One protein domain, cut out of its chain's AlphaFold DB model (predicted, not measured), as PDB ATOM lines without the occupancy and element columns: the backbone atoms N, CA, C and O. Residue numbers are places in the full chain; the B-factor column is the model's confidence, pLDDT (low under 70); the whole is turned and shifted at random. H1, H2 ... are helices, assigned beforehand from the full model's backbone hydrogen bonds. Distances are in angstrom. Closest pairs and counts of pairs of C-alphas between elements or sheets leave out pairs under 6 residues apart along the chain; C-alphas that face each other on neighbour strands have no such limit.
ATOM      1  N   GLU A 383     -13.445 -33.561   5.837       87.25
ATOM      2  CA  GLU A 383     -12.841 -34.347   6.931       87.25
ATOM      3  C   GLU A 383     -11.347 -34.612   6.687       87.25
ATOM      4  O   GLU A 383     -10.499 -34.411   7.563       87.25
ATOM      5  N   HIS A 384     -10.984 -34.987   5.454       87.25
ATOM      6  CA  HIS A 384      -9.584 -35.208   5.088       87.25
ATOM      7  C   HIS A 384      -8.736 -33.928   5.205       87.25
ATOM      8  O   HIS A 384      -7.599 -33.966   5.698       87.25
ATOM      9  N   LEU A 385      -9.287 -32.780   4.790       88.00
ATOM     10  CA  LEU A 385      -8.644 -31.475   4.936       88.00
ATOM     11  C   LEU A 385      -8.534 -31.066   6.412       88.00
ATOM     12  O   LEU A 385      -7.452 -30.662   6.839       88.00
ATOM     13  N   GLN A 386      -9.606 -31.213   7.195       91.81
ATOM     14  CA  GLN A 386      -9.676 -30.886   8.620       91.81
ATOM     15  C   GLN A 386      -8.656 -31.689   9.427       91.81
ATOM     16  O   GLN A 386      -7.841 -31.094  10.134       91.81
ATOM     17  N   GLN A 387      -8.620 -33.013   9.268       92.00
ATOM     18  CA  GLN A 387      -7.673 -33.891   9.964       92.00
ATOM     19  C   GLN A 387      -6.213 -33.542   9.620       92.00
ATOM     20  O   GLN A 387      -5.363 -33.416  10.512       92.00
ATOM     21  N   THR A 388      -5.917 -33.322   8.335       91.12
ATOM     22  CA  THR A 388      -4.578 -32.930   7.860       91.12
ATOM     23  C   THR A 388      -4.165 -31.566   8.421       91.12
ATOM     24  O   THR A 388      -3.058 -31.401   8.946       91.12
ATOM     25  N   TYR A 389      -5.073 -30.591   8.364       93.38
ATOM     26  CA  TYR A 389      -4.867 -29.230   8.845       93.38
ATOM     27  C   TYR A 389      -4.671 -29.188  10.360       93.38
ATOM     28  O   TYR A 389      -3.661 -28.656  10.816       93.38
ATOM     29  N   LYS A 390      -5.574 -29.802  11.138       95.38
ATOM     30  CA  LYS A 390      -5.495 -29.931  12.603       95.38
ATOM     31  C   LYS A 390      -4.163 -30.543  13.027       95.38
ATOM     32  O   LYS A 390      -3.511 -30.011  13.925       95.38
ATOM     33  N   THR A 391      -3.727 -31.612  12.361       94.81
ATOM     34  CA  THR A 391      -2.454 -32.290  12.653       94.81
ATOM     35  C   THR A 391      -1.257 -31.358  12.448       94.81
ATOM     36  O   THR A 391      -0.460 -31.151  13.367       94.81
ATOM     37  N   GLU A 392      -1.144 -30.725  11.276       94.12
ATOM     38  CA  GLU A 392      -0.037 -29.807  10.982       94.12
ATOM     39  C   GLU A 392      -0.073 -28.517  11.809       94.12
ATOM     40  O   GLU A 392       0.975 -27.961  12.150       94.12
ATOM     41  N   PHE A 393      -1.268 -28.034  12.132       94.81
ATOM     42  CA  PHE A 393      -1.493 -26.838  12.925       94.81
ATOM     43  C   PHE A 393      -1.147 -27.073  14.402       94.81
ATOM     44  O   PHE A 393      -0.302 -26.361  14.949       94.81
ATOM     45  N   ASN A 394      -1.700 -28.115  15.032       95.94
ATOM     46  CA  ASN A 394      -1.424 -28.435  16.436       95.94
ATOM     47  C   ASN A 394       0.060 -28.750  16.661       95.94
ATOM     48  O   ASN A 394       0.635 -28.268  17.633       95.94
ATOM     49  N   ARG A 395       0.737 -29.410  15.708       94.06
ATOM     50  CA  ARG A 395       2.198 -29.623  15.741       94.06
ATOM     51  C   ARG A 395       3.009 -28.318  15.829       94.06
ATOM     52  O   ARG A 395       4.138 -28.322  16.325       94.06
ATOM     53  N   ARG A 396       2.462 -27.192  15.352       91.75
ATOM     54  CA  ARG A 396       3.071 -25.848  15.445       91.75
ATOM     55  C   ARG A 396       2.706 -25.158  16.761       91.75
ATOM     56  O   ARG A 396       3.582 -24.530  17.354       91.75
ATOM     57  N   VAL A 397       1.469 -25.324  17.238       93.94
ATOM     58  CA  VAL A 397       1.019 -24.865  18.568       93.94
ATOM     59  C   VAL A 397       1.846 -25.530  19.672       93.94
ATOM     60  O   VAL A 397       2.472 -24.832  20.465       93.94
ATOM     61  N   ASP A 398       1.954 -26.858  19.664       93.62
ATOM     62  CA  ASP A 398       2.722 -27.629  20.650       93.62
ATOM     63  C   ASP A 398       4.209 -27.261  20.653       93.62
ATOM     64  O   ASP A 398       4.824 -27.190  21.711       93.62
ATOM     65  N   ARG A 399       4.789 -26.950  19.484       88.31
ATOM     66  CA  ARG A 399       6.174 -26.462  19.384       88.31
ATOM     67  C   ARG A 399       6.350 -25.057  19.971       88.31
ATOM     68  O   ARG A 399       7.392 -24.771  20.550       88.31
ATOM     69  N   TYR A 400       5.367 -24.172  19.804       89.62
ATOM     70  CA  TYR A 400       5.406 -22.804  20.337       89.62
ATOM     71  C   TYR A 400       5.184 -22.751  21.857       89.62
ATOM     72  O   TYR A 400       5.750 -21.898  22.542       89.62
ATOM     73  N   PHE A 401       4.377 -23.677  22.375       92.12
ATOM     74  CA  PHE A 401       4.127 -23.896  23.799       92.12
ATOM     75  C   PHE A 401       4.864 -25.149  24.311       92.12
ATOM     76  O   PHE A 401       4.321 -25.904  25.115       92.12
ATOM     77  N   GLY A 402       6.090 -25.394  23.833       90.94
ATOM     78  CA  GLY A 402       6.891 -26.567  24.217       90.94
ATOM     79  C   GLY A 402       7.353 -26.561  25.681       90.94
ATOM     80  O   GLY A 402       7.767 -27.590  26.202       90.94
ATOM     81  N   ASP A 403       7.253 -25.413  26.348       88.62
ATOM     82  CA  ASP A 403       7.449 -25.219  27.787       88.62
ATOM     83  C   ASP A 403       6.191 -25.526  28.627       88.62
ATOM     84  O   ASP A 403       6.273 -25.614  29.850       88.62
ATOM     85  N   VAL A 404       5.031 -25.717  27.989       90.44
ATOM     86  CA  VAL A 404       3.765 -26.082  28.642       90.44
ATOM     87  C   VAL A 404       3.537 -27.587  28.522       90.44
ATOM     88  O   VAL A 404       3.263 -28.109  27.433       90.44
ATOM     89  N   GLN A 405       3.587 -28.275  29.661       86.31
ATOM     90  CA  GLN A 405       3.201 -29.682  29.777       86.31
ATOM     91  C   GLN A 405       1.678 -29.860  29.646       86.31
ATOM     92  O   GLN A 405       0.901 -28.979  30.004       86.31
ATOM     93  N   GLY A 406       1.250 -31.015  29.130       82.75
ATOM     94  CA  GLY A 406      -0.167 -31.312  28.898       82.75
ATOM     95  C   GLY A 406      -0.810 -30.471  27.785       82.75
ATOM     96  O   GLY A 406      -0.150 -29.679  27.112       82.75
ATOM     97  N   ASN A 407      -2.112 -30.681  27.569       77.50
ATOM     98  CA  ASN A 407      -2.890 -30.045  26.493       77.50
ATOM     99  C   ASN A 407      -4.220 -29.424  26.961       77.50
ATOM    100  O   ASN A 407      -4.963 -28.933  26.118       77.50
ATOM    101  N   GLY A 408      -4.525 -29.442  28.264       65.88
ATOM    102  CA  GLY A 408      -5.837 -29.049  28.800       65.88
ATOM    103  C   GLY A 408      -5.805 -28.410  30.190       65.88
ATOM    104  O   GLY A 408      -6.807 -28.456  30.892       65.88
ATOM    105  N   ASP A 409      -4.666 -27.854  30.608       76.69
ATOM    106  CA  ASP A 409      -4.559 -27.162  31.895       76.69
ATOM    107  C   ASP A 409      -4.980 -25.682  31.780       76.69
ATOM    108  O   ASP A 409      -4.597 -24.974  30.845       76.69
ATOM    109  N   LEU A 410      -5.762 -25.226  32.759       85.56
ATOM    110  CA  LEU A 410      -6.248 -23.852  32.913       85.56
ATOM    111  C   LEU A 410      -5.615 -23.125  34.115       85.56
ATOM    112  O   LEU A 410      -5.920 -21.954  34.330       85.56
ATOM    113  N   SER A 411      -4.723 -23.775  34.878       86.94
ATOM    114  CA  SER A 411      -4.096 -23.227  36.095       86.94
ATOM    115  C   SER A 411      -3.299 -21.933  35.875       86.94
ATOM    116  O   SER A 411      -3.097 -21.154  36.807       86.94
ATOM    117  N   GLY A 412      -2.860 -21.680  34.638       86.69
ATOM    118  CA  GLY A 412      -2.112 -20.491  34.256       86.69
ATOM    119  C   GLY A 412      -2.498 -19.963  32.878       86.69
ATOM    120  O   GLY A 412      -2.946 -20.697  31.995       86.69
ATOM    121  N   SER A 413      -2.245 -18.672  32.659       89.81
ATOM    122  CA  SER A 413      -2.559 -17.975  31.404       89.81
ATOM    123  C   SER A 413      -1.873 -18.584  30.175       89.81
ATOM    124  O   SER A 413      -2.458 -18.618  29.098       89.81
ATOM    125  N   ARG A 414      -0.645 -19.100  30.318       90.00
ATOM    126  CA  ARG A 414       0.116 -19.701  29.213       90.00
ATOM    127  C   ARG A 414      -0.354 -21.128  28.856       90.00
ATOM    128  O   ARG A 414      -0.557 -21.360  27.664       90.00
ATOM    129  N   PRO A 415      -0.622 -22.037  29.819       92.00
ATOM    130  CA  PRO A 415      -1.394 -23.260  29.572       92.00
ATOM    131  C   PRO A 415      -2.769 -23.014  28.939       92.00
ATOM    132  O   PRO A 415      -3.076 -23.595  27.897       92.00
ATOM    133  N   SER A 416      -3.540 -22.063  29.477       92.81
ATOM    134  CA  SER A 416      -4.854 -21.697  28.940       92.81
ATOM    135  C   SER A 416      -4.776 -21.204  27.487       92.81
ATOM    136  O   SER A 416      -5.566 -21.636  26.649       92.81
ATOM    137  N   LEU A 417      -3.770 -20.390  27.136       93.44
ATOM    138  CA  LEU A 417      -3.530 -19.970  25.750       93.44
ATOM    139  C   LEU A 417      -3.132 -21.130  24.820       93.44
ATOM    140  O   LEU A 417      -3.519 -21.108  23.653       93.44
ATOM    141  N   LYS A 418      -2.420 -22.161  25.302       94.25
ATOM    142  CA  LYS A 418      -2.148 -23.374  24.506       94.25
ATOM    143  C   LYS A 418      -3.450 -24.100  24.161       94.25
ATOM    144  O   LYS A 418      -3.667 -24.410  22.991       94.25
ATOM    145  N   LEU A 419      -4.320 -24.322  25.150       94.56
ATOM    146  CA  LEU A 419      -5.632 -24.953  24.958       94.56
ATOM    147  C   LEU A 419      -6.547 -24.113  24.050       94.56
ATOM    148  O   LEU A 419      -7.182 -24.654  23.149       94.56
ATOM    149  N   ALA A 420      -6.573 -22.790  24.232       94.62
ATOM    150  CA  ALA A 420      -7.333 -21.886  23.371       94.62
ATOM    151  C   ALA A 420      -6.841 -21.932  21.913       94.62
ATOM    152  O   ALA A 420      -7.651 -21.885  20.991       94.62
ATOM    153  N   CYS A 421      -5.530 -22.073  21.690       95.38
ATOM    154  CA  CYS A 421      -4.973 -22.206  20.347       95.38
ATOM    155  C   CYS A 421      -5.192 -23.575  19.702       95.38
ATOM    156  O   CYS A 421      -5.387 -23.597  18.495       95.38
ATOM    157  N   ARG A 422      -5.118 -24.698  20.431       95.44
ATOM    158  CA  ARG A 422      -5.224 -26.046  19.835       95.44
ATOM    159  C   ARG A 422      -6.597 -26.292  19.207       95.44
ATOM    160  O   ARG A 422      -7.607 -26.065  19.860       95.44
ATOM    161  N   ILE A 423      -6.609 -26.820  17.983       96.50
ATOM    162  CA  ILE A 423      -7.822 -27.272  17.288       96.50
ATOM    163  C   ILE A 423      -8.212 -28.674  17.782       96.50
ATOM    164  O   ILE A 423      -7.349 -29.550  17.901       96.50
ATOM    165  N   ASP A 424      -9.497 -28.868  18.054       94.38
ATOM    166  CA  ASP A 424     -10.138 -30.132  18.436       94.38
ATOM    167  C   ASP A 424     -10.740 -30.844  17.202       94.38
ATOM    168  O   ASP A 424     -10.858 -30.256  16.128       94.38
ATOM    169  N   ASP A 425     -11.132 -32.110  17.337       92.31
ATOM    170  CA  ASP A 425     -11.938 -32.807  16.323       92.31
ATOM    171  C   ASP A 425     -13.374 -32.270  16.275       92.31
ATOM    172  O   ASP A 425     -13.976 -32.184  15.212       92.31
ATOM    173  N   ASN A 426     -13.899 -31.827  17.420       93.69
ATOM    174  CA  ASN A 426     -15.259 -31.292  17.540       93.69
ATOM    175  C   ASN A 426     -15.367 -29.794  17.172       93.69
ATOM    176  O   ASN A 426     -16.435 -29.195  17.315       93.69
ATOM    177  N   ASP A 427     -14.273 -29.160  16.736       93.56
ATOM    178  CA  ASP A 427     -14.295 -27.774  16.267       93.56
ATOM    179  C   ASP A 427     -14.932 -27.689  14.872       93.56
ATOM    180  O   ASP A 427     -14.445 -28.287  13.916       93.56
ATOM    181  N   ASN A 428     -15.965 -26.858  14.719       92.75
ATOM    182  CA  ASN A 428     -16.445 -26.459  13.394       92.75
ATOM    183  C   ASN A 428     -15.478 -25.464  12.713       92.75
ATOM    184  O   ASN A 428     -14.642 -24.845  13.375       92.75
ATOM    185  N   ASP A 429     -15.628 -25.254  11.400       90.44
ATOM    186  CA  ASP A 429     -14.771 -24.351  10.606       90.44
ATOM    187  C   ASP A 429     -14.625 -22.942  11.220       90.44
ATOM    188  O   ASP A 429     -13.524 -22.393  11.267       90.44
ATOM    189  N   ALA A 430     -15.700 -22.367  11.771       93.50
ATOM    190  CA  ALA A 430     -15.634 -21.060  12.424       93.50
ATOM    191  C   ALA A 430     -14.717 -21.088  13.662       93.50
ATOM    192  O   ALA A 430     -13.892 -20.188  13.843       93.50
ATOM    193  N   MET A 431     -14.804 -22.139  14.481       95.12
ATOM    194  CA  MET A 431     -13.930 -22.337  15.637       95.12
ATOM    195  C   MET A 431     -12.478 -22.589  15.200       95.12
ATOM    196  O   MET A 431     -11.574 -21.905  15.683       95.12
ATOM    197  N   MET A 432     -12.247 -23.470  14.217       95.31
ATOM    198  CA  MET A 432     -10.921 -23.710  13.626       95.31
ATOM    199  C   MET A 432     -10.270 -22.406  13.140       95.31
ATOM    200  O   MET A 432      -9.112 -22.121  13.461       95.31
ATOM    201  N   ASN A 433     -11.024 -21.572  12.414       94.12
ATOM    202  CA  ASN A 433     -10.559 -20.282  11.910       94.12
ATOM    203  C   ASN A 433     -10.276 -19.273  13.032       94.12
ATOM    204  O   ASN A 433      -9.275 -18.552  12.962       94.12
ATOM    205  N   ILE A 434     -11.096 -19.216  14.087       96.06
ATOM    206  CA  ILE A 434     -10.853 -18.341  15.248       96.06
ATOM    207  C   ILE A 434      -9.569 -18.759  15.976       96.06
ATOM    208  O   ILE A 434      -8.708 -17.913  16.231       96.06
ATOM    209  N   ARG A 435      -9.382 -20.058  16.238       96.50
ATOM    210  CA  ARG A 435      -8.170 -20.600  16.877       96.50
ATOM    211  C   ARG A 435      -6.914 -20.372  16.036       96.50
ATOM    212  O   ARG A 435      -5.878 -19.957  16.565       96.50
ATOM    213  N   HIS A 436      -7.015 -20.542  14.714       94.31
ATOM    214  CA  HIS A 436      -5.944 -20.191  13.785       94.31
ATOM    215  C   HIS A 436      -5.577 -18.707  13.871       94.31
ATOM    216  O   HIS A 436      -4.398 -18.368  13.989       94.31
ATOM    217  N   ASN A 437      -6.570 -17.814  13.849       92.12
ATOM    218  CA  ASN A 437      -6.348 -16.371  13.939       92.12
ATOM    219  C   ASN A 437      -5.749 -15.953  15.290       92.12
ATOM    220  O   ASN A 437      -4.831 -15.128  15.317       92.12
ATOM    221  N   LEU A 438      -6.192 -16.558  16.396       94.00
ATOM    222  CA  LEU A 438      -5.602 -16.361  17.719       94.00
ATOM    223  C   LEU A 438      -4.104 -16.708  17.710       94.00
ATOM    224  O   LEU A 438      -3.278 -15.891  18.118       94.00
ATOM    225  N   PHE A 439      -3.736 -17.876  17.178       93.56
ATOM    226  CA  PHE A 439      -2.348 -18.341  17.148       93.56
ATOM    227  C   PHE A 439      -1.455 -17.548  16.175       93.56
ATOM    228  O   PHE A 439      -0.390 -17.044  16.550       93.56
ATOM    229  N   PHE A 440      -1.876 -17.409  14.915       87.81
ATOM    230  CA  PHE A 440      -1.063 -16.764  13.886       87.81
ATOM    231  C   PHE A 440      -1.060 -15.241  13.999       87.81
ATOM    232  O   PHE A 440       0.019 -14.652  13.923       87.81
ATOM    233  N   ASN A 441      -2.217 -14.603  14.197       84.00
ATOM    234  CA  ASN A 441      -2.363 -13.154  14.045       84.00
ATOM    235  C   ASN A 441      -2.336 -12.391  15.375       84.00
ATOM    236  O   ASN A 441      -1.652 -11.370  15.450       84.00
ATOM    237  N   VAL A 442      -3.007 -12.887  16.423       84.88
ATOM    238  CA  VAL A 442      -3.056 -12.211  17.738       84.88
ATOM    239  C   VAL A 442      -1.790 -12.492  18.556       84.88
ATOM    240  O   VAL A 442      -1.096 -11.566  18.966       84.88
ATOM    241  N   ILE A 443      -1.425 -13.766  18.724       83.56
ATOM    242  CA  ILE A 443      -0.181 -14.208  19.390       83.56
ATOM    243  C   ILE A 443       1.053 -13.994  18.484       83.56
ATOM    244  O   ILE A 443       2.204 -13.997  18.939       83.56
ATOM    245  N   GLY A 444       0.824 -13.740  17.192       77.12
ATOM    246  CA  GLY A 444       1.845 -13.282  16.253       77.12
ATOM    247  C   GLY A 444       2.805 -14.371  15.772       77.12
ATOM    248  O   GLY A 444       3.921 -14.043  15.356       77.12
ATOM    249  N   TYR A 445       2.407 -15.653  15.801       81.19
ATOM    250  CA  TYR A 445       3.218 -16.730  15.219       81.19
ATOM    251  C   TYR A 445       3.509 -16.470  13.729       81.19
ATOM    252  O   TYR A 445       4.608 -16.784  13.272       81.19
ATOM    253  N   SER A 446       2.597 -15.829  12.981       73.12
ATOM    254  CA  SER A 446       2.846 -15.445  11.581       73.12
ATOM    255  C   SER A 446       4.051 -14.507  11.466       73.12
ATOM    256  O   SER A 446       5.024 -14.837  10.796       73.12
ATOM    257  N   ARG A 447       4.045 -13.390  12.202       65.75
ATOM    258  CA  ARG A 447       5.115 -12.376  12.180       65.75
ATOM    259  C   ARG A 447       6.480 -12.943  12.582       65.75
ATOM    260  O   ARG A 447       7.492 -12.569  11.991       65.75
ATOM    261  N   LYS A 448       6.509 -13.833  13.582       64.25
ATOM    262  CA  LYS A 448       7.750 -14.431  14.099       64.25
ATOM    263  C   LYS A 448       8.280 -15.547  13.191       64.25
ATOM    264  O   LYS A 448       9.459 -15.527  12.846       64.25
TER     265      LYS A 448
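This is residues 383 to 448 of the 654 residues of an uncharacterized protein of Tolypothrix sp. NIES-4075 (UniProt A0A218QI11). One long helix, H1, runs along one side, and two shorter helices, H2 and H3, make the other side, where the last residue of H2 meets H3 at a steep angle. H4 is a short turn just beyond the end of H3, and the loop of residues 401 to 412 leads from H1 across to H2. The printed part has 66 residues with four named helices in the order H1, H2, H3, H4 and no named strand; the class is all helix. It is compact, with a radius of gyration of the C-alphas of 11.4 A and spans of 32 by 26 by 18 A.

Find C-alpha 383 at (-12.841, -34.347, 6.931); from there H1, residues 383 to 400, runs 25.4 A. H2, residues 413 to 421, begins with C-alpha 413 at (-2.559, -17.975, 31.404) and is 12.1 A long. H3, residues 429 to 442, covers 18.3 A. H4, residues 445 to 448, ends with C-alpha 448 at (7.750, -14.431, 14.099).

With residues 397 to 398 alone, H1 only just touches H2, with 3 pairs of C-alphas within 8 A, closest at Val 397 and Cys 421, 6.8 A. This helical hairpin has a shallow tilt of 20 degrees, opposite ways. H3 touches H2 with residues 435 to 439 alone, closest at the C-alphas of Cys 421 and Arg 435, 5.0 A, at a steep tilt of 45 degrees. H1 and H3 are close but not clearly touching: the C-alphas of Val 397 and Phe 439 are 7.5 A apart. H3 and H4 touch only at the corner, closest at the C-alphas of Phe 440 and Ser 446, 4.7 A. Every O i to N i+4 pair is within hydrogen-bond range in H2 and H3, and 12 of 14 in H1; H4 is too short for such a pair.

The C-alphas farthest apart, those of His 384 and Ser 411, are 33.7 A apart. The printed part has no cut, and its long link joins H1 to H2. Look for pLDDT under 70 at residue 408 and residues 447 to 448.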